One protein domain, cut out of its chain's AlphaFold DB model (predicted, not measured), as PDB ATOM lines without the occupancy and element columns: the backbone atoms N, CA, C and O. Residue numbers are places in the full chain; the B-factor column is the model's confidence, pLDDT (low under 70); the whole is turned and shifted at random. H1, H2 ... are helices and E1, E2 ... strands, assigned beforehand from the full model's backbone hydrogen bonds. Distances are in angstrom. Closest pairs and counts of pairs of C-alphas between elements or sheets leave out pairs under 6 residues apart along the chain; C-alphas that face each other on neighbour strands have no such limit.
ATOM      1  N   ASP A   4      49.448  99.484  76.821       70.88
ATOM      2  CA  ASP A   4      49.070  99.415  78.237       70.88
ATOM      3  C   ASP A   4      48.696  97.996  78.684       70.88
ATOM      4  O   ASP A   4      49.051  97.561  79.776       70.88
ATOM      5  N   GLU A   5      48.027  97.229  77.819       72.94
ATOM      6  CA  GLU A   5      47.693  95.832  78.108       72.94
ATOM      7  C   GLU A   5      48.959  94.967  78.138       72.94
ATOM      8  O   GLU A   5      49.099  94.069  78.968       72.94
ATOM      9  N   LEU A   6      49.921  95.275  77.267       71.94
ATOM     10  CA  LEU A   6      51.206  94.589  77.225       71.94
ATOM     11  C   LEU A   6      52.087  94.934  78.435       71.94
ATOM     12  O   LEU A   6      52.732  94.033  78.970       71.94
ATOM     13  N   ASP A   7      52.079  96.190  78.887       74.12
ATOM     14  CA  ASP A   7      52.767  96.630  80.109       74.12
ATOM     15  C   ASP A   7      52.167  95.961  81.349       74.12
ATOM     16  O   ASP A   7      52.904  95.395  82.152       74.12
ATOM     17  N   ALA A   8      50.839  95.870  81.451       78.62
ATOM     18  CA  ALA A   8      50.184  95.160  82.551       78.62
ATOM     19  C   ALA A   8      50.550  93.661  82.592       78.62
ATOM     20  O   ALA A   8      50.680  93.065  83.665       78.62
ATOM     21  N   LEU A   9      50.735  93.019  81.432       75.31
ATOM     22  CA  LEU A   9      51.230  91.638  81.360       75.31
ATOM     23  C   LEU A   9      52.717  91.540  81.739       75.31
ATOM     24  O   LEU A   9      53.137  90.521  82.297       75.31
ATOM     25  N   LEU A  10      53.504  92.581  81.458       71.88
ATOM     26  CA  LEU A  10      54.922  92.670  81.803       71.88
ATOM     27  C   LEU A  10      55.118  92.885  83.312       71.88
ATOM     28  O   LEU A  10      55.909  92.171  83.928       71.88
ATOM     29  N   GLU A  11      54.328  93.768  83.931       74.81
ATOM     30  CA  GLU A  11      54.278  93.984  85.387       74.81
ATOM     31  C   GLU A  11      53.902  92.706  86.144       74.81
ATOM     32  O   GLU A  11      54.417  92.420  87.226       74.81
ATOM     33  N   ARG A  12      53.039  91.880  85.547       78.56
ATOM     34  CA  ARG A  12      52.622  90.584  86.103       78.56
ATOM     35  C   ARG A  12      53.607  89.454  85.803       78.56
ATOM     36  O   ARG A  12      53.320  88.306  86.136       78.56
ATOM     37  N   GLN A  13      54.742  89.763  85.174       77.44
ATOM     38  CA  GLN A  13      55.771  88.810  84.745       77.44
ATOM     39  C   GLN A  13      55.241  87.695  83.829       77.44
ATOM     40  O   GLN A  13      55.827  86.615  83.753       77.44
ATOM     41  N   LEU A  14      54.135  87.937  83.118       78.69
ATOM     42  CA  LEU A  14      53.523  86.979  82.189       78.69
ATOM     43  C   LEU A  14      54.210  87.016  80.819       78.69
ATOM     44  O   LEU A  14      54.222  86.031  80.083       78.69
ATOM     45  N   VAL A  15      54.824  88.145  80.476       78.75
ATOM     46  CA  VAL A  15      55.639  88.311  79.272       78.75
ATOM     47  C   VAL A  15      56.966  88.960  79.641       78.75
ATOM     48  O   VAL A  15      57.035  89.817  80.516       78.75
ATOM     49  N   LYS A  16      58.033  88.546  78.967       80.75
ATOM     50  CA  LYS A  16      59.369  89.132  79.057       80.75
ATOM     51  C   LYS A  16      59.735  89.769  77.725       80.75
ATOM     52  O   LYS A  16      59.439  89.227  76.661       80.75
ATOM     53  N   LEU A  17      60.405  90.912  77.782       80.50
ATOM     54  CA  LEU A  17      60.980  91.534  76.598       80.50
ATOM     55  C   LEU A  17      62.377  90.954  76.372       80.50
ATOM     56  O   LEU A  17      63.303  91.257  77.118       80.50
ATOM     57  N   GLU A  18      62.541  90.129  75.343       79.56
ATOM     58  CA  GLU A  18      63.857  89.643  74.940       79.56
ATOM     59  C   GLU A  18      64.447  90.532  73.847       79.56
ATOM     60  O   GLU A  18      63.829  90.804  72.813       79.56
ATOM     61  N   ALA A  19      65.671  90.998  74.094       72.94
ATOM     62  CA  ALA A  19      66.494  91.642  73.086       72.94
ATOM     63  C   ALA A  19      67.120  90.548  72.217       72.94
ATOM     64  O   ALA A  19      68.111  89.920  72.585       72.94
ATOM     65  N   LEU A  20      66.517  90.302  71.061       72.56
ATOM     66  CA  LEU A  20      67.148  89.525  70.006       72.56
ATOM     67  C   LEU A  20      68.135  90.448  69.285       72.56
ATOM     68  O   LEU A  20      67.886  91.644  69.150       72.56
ATOM     69  N   GLY A  21      69.243  89.913  68.770       65.31
ATOM     70  CA  GLY A  21      70.279  90.702  68.079       65.31
ATOM     71  C   GLY A  21      69.796  91.533  66.874       65.31
ATOM     72  O   GLY A  21      70.578  92.283  66.304       65.31
ATOM     73  N   SER A  22      68.517  91.426  66.495       71.94
ATOM     74  CA  SER A  22      67.861  92.189  65.427       71.94
ATOM     75  C   SER A  22      66.647  93.019  65.900       71.94
ATOM     76  O   SER A  22      65.971  93.639  65.085       71.94
ATOM     77  N   GLY A  23      66.333  93.054  67.202       75.88
ATOM     78  CA  GLY A  23      65.208  93.828  67.739       75.88
ATOM     79  C   GLY A  23      64.710  93.357  69.107       75.88
ATOM     80  O   GLY A  23      65.214  92.402  69.687       75.88
ATOM     81  N   ARG A  24      63.684  94.027  69.641       79.62
ATOM     82  CA  ARG A  24      63.031  93.615  70.895       79.62
ATOM     83  C   ARG A  24      61.774  92.819  70.566       79.62
ATOM     84  O   ARG A  24      60.951  93.287  69.781       79.62
ATOM     85  N   LYS A  25      61.618  91.639  71.161       81.44
ATOM     86  CA  LYS A  25      60.427  90.800  71.003       81.44
ATOM     87  C   LYS A  25      59.874  90.430  72.371       81.44
ATOM     88  O   LYS A  25      60.626  90.122  73.288       81.44
ATOM     89  N   TYR A  26      58.556  90.456  72.497       78.31
ATOM     90  CA  TYR A  26      57.878  89.973  73.692       78.31
ATOM     91  C   TYR A  26      57.740  88.451  73.596       78.31
ATOM     92  O   TYR A  26      57.152  87.935  72.643       78.31
ATOM     93  N   CYS A  27      58.306  87.744  74.566       80.19
ATOM     94  CA  CYS A  27      58.184  86.303  74.737       80.19
ATOM     95  C   CYS A  27      57.331  86.036  75.978       80.19
ATOM     96  O   CYS A  27      57.533  86.655  77.017       80.19
ATOM     97  N   VAL A  28      56.384  85.107  75.890       82.50
ATOM     98  CA  VAL A  28      55.585  84.689  77.050       82.50
ATOM     99  C   VAL A  28      56.484  83.907  78.013       82.50
ATOM    100  O   VAL A  28      57.310  83.104  77.576       82.50
ATOM    101  N   THR A  29      56.383  84.181  79.313       83.94
ATOM    102  CA  THR A  29      57.111  83.432  80.350       83.94
ATOM    103  C   THR A  29      56.381  82.133  80.684       83.94
ATOM    104  O   THR A  29      55.225  81.948  80.319       83.94
ATOM    105  N   GLU A  30      57.019  81.228  81.424       83.31
ATOM    106  CA  GLU A  30      56.370  79.992  81.887       83.31
ATOM    107  C   GLU A  30      55.108  80.271  82.730       83.31
ATOM    108  O   GLU A  30      54.078  79.617  82.572       83.31
ATOM    109  N   ILE A  31      55.151  81.321  83.556       81.81
ATOM    110  CA  ILE A  31      54.012  81.790  84.358       81.81
ATOM    111  C   ILE A  31      52.917  82.358  83.445       81.81
ATOM    112  O   ILE A  31      51.732  82.091  83.646       81.81
ATOM    113  N   GLY A  32      53.311  83.105  82.410       82.50
ATOM    114  CA  GLY A  32      52.415  83.577  81.360       82.50
ATOM    115  C   GLY A  32      51.718  82.451  80.612       82.50
ATOM    116  O   GLY A  32      50.508  82.516  80.415       82.50
ATOM    117  N   ASP A  33      52.449  81.397  80.247       83.69
ATOM    118  CA  ASP A  33      51.894  80.226  79.564       83.69
ATOM    119  C   ASP A  33      50.874  79.503  80.452       83.69
ATOM    120  O   ASP A  33      49.768  79.194  80.006       83.69
ATOM    121  N   ALA A  34      51.186  79.325  81.740       82.88
ATOM    122  CA  ALA A  34      50.275  78.732  82.716       82.88
ATOM    123  C   ALA A  34      49.012  79.587  82.936       82.88
ATOM    124  O   ALA A  34      47.900  79.052  83.028       82.88
ATOM    125  N   ALA A  35      49.153  80.915  82.972       80.62
ATOM    126  CA  ALA A  35      48.028  81.839  83.077       80.62
ATOM    127  C   ALA A  35      47.161  81.815  81.811       80.62
ATOM    128  O   ALA A  35      45.941  81.696  81.910       80.62
ATOM    129  N   LEU A  36      47.771  81.846  80.623       78.19
ATOM    130  CA  LEU A  36      47.069  81.740  79.342       78.19
ATOM    131  C   LEU A  36      46.341  80.402  79.209       78.19
ATOM    132  O   LEU A  36      45.188  80.378  78.782       78.19
ATOM    133  N   ARG A  37      46.965  79.295  79.624       77.12
ATOM    134  CA  ARG A  37      46.321  77.977  79.700       77.12
ATOM    135  C   ARG A  37      45.137  77.973  80.656       77.12
ATOM    136  O   ARG A  37      44.094  77.430  80.306       77.12
ATOM    137  N   SER A  38      45.269  78.606  81.819       72.50
ATOM    138  CA  SER A  38      44.187  78.713  82.806       72.50
ATOM    139  C   SER A  38      43.019  79.563  82.295       72.50
ATOM    140  O   SER A  38      41.860  79.215  82.512       72.50
ATOM    141  N   ILE A  39      43.304  80.644  81.562       69.19
ATOM    142  CA  ILE A  39      42.285  81.472  80.900       69.19
ATOM    143  C   ILE A  39      41.604  80.671  79.786       69.19
ATOM    144  O   ILE A  39      40.380  80.645  79.711       69.19
ATOM    145  N   LYS A  40      42.378  79.957  78.962       64.75
ATOM    146  CA  LYS A  40      41.857  79.128  77.869       64.75
ATOM    147  C   LYS A  40      40.977  77.979  78.371       64.75
ATOM    148  O   LYS A  40      39.990  77.662  77.722       64.75
ATOM    149  N   LEU A  41      41.287  77.405  79.537       58.59
ATOM    150  CA  LEU A  41      40.439  76.408  80.202       58.59
ATOM    151  C   LEU A  41      39.120  76.991  80.722       58.59
ATOM    152  O   LEU A  41      38.129  76.276  80.799       58.59
ATOM    153  N   ARG A  42      39.103  78.272  81.102       52.72
ATOM    154  CA  ARG A  42      37.931  78.915  81.710       52.72
ATOM    155  C   ARG A  42      36.857  79.339  80.703       52.72
ATOM    156  O   ARG A  42      35.737  79.619  81.113       52.72
ATOM    157  N   TYR A  43      37.195  79.381  79.417       53.19
ATOM    158  CA  TYR A  43      36.277  79.722  78.323       53.19
ATOM    159  C   TYR A  43      35.920  78.521  77.428       53.19
ATOM    160  O   TYR A  43      35.436  78.727  76.316       53.19
ATOM    161  N   SER A  44      36.178  77.289  77.885       46.78
ATOM    162  CA  SER A  44      35.811  76.064  77.163       46.78
ATOM    163  C   SER A  44      34.460  75.500  77.579       46.78
ATOM    164  O   SER A  44      34.022  75.762  78.721       46.78
TER     165      SER A  44
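What this domain is: This is residues 4 to 44 of the 44 residues of an uncharacterized protein of Burkholderia mallei GB8 horse 4 (UniProt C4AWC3). A two-stranded hairpin of E1 and E2 and a helix, H2, are placed end to end and make the long axis, while a short helix, H1, sits to one side near the place where they join. The tip of the hairpin, residues 19 to 24, sticks out at one end, and residues 37 to 44, of which 37 to 42 belong to H2, stick out at the other; few contacts tie the parts together. The printed part has 41 residues with two named helices and two named strands, in the order H1, E1, E2, H2; the sheet has the order E1 - E2 and is antiparallel, and the class is mixed, helices and strands. The whole is loose, with a radius of gyration of the C-alphas of 11.7 A, and its C-alphas span 38 by 18 by 13 A.

Where its parts are: H1 is residues 4 to 11, 10.4 A from first to last C-alpha, and C-alpha 4 is at (49.070, 99.415, 78.237). E1 is residues 15 to 20, 14.8 A long, with C-alpha 15 at (55.639, 88.311, 79.272). E2 is residues 23 to 28, 16.2 A long. H2 is residues 30 to 42, 18.5 A long, and C-alpha 42 is at (37.931, 78.915, 81.710).

How they stand to each other: H1 and E1 have 3 pairs of C-alphas within 8 A, the closest being those of Leu 9 and Val 15, 5.9 A apart. E1 and E2 are antiparallel neighbours and form a hairpin, with 149 degrees between their directions. N 16 and O 27 are within hydrogen-bond range at 2.8 A, and so are N 25 and O 18 at 2.9 A. The C-alphas of Val 15 and Val 28 face each other at 4.2 A. E1 and H2 have 1 pair of C-alphas within 8 A, those of Val 15 and Gly 32, 6.1 A apart. H1 and E2 are apart. H1 and H2 are only just apart, their closest C-alphas being 8.1 A from each other. In H1 and H2 every O i to N i+4 pair is within hydrogen-bond range.

The domain as a whole: The two C-alphas farthest apart are those of Gly 21 and Ser 44, 38.5 A, and the C-alphas of Asp 4 and Ser 44 are 26.9 A apart. The links H1 to E1, E1 to E2 and E2 to H2 are tight. The printed part has no cut; it begins at residue 4 and ends at residue 44, the chain's last residue. The mean pLDDT of the printed part is 74.6, and the model's confidence is low, under 70, at residue 21 and residues 39 to 44.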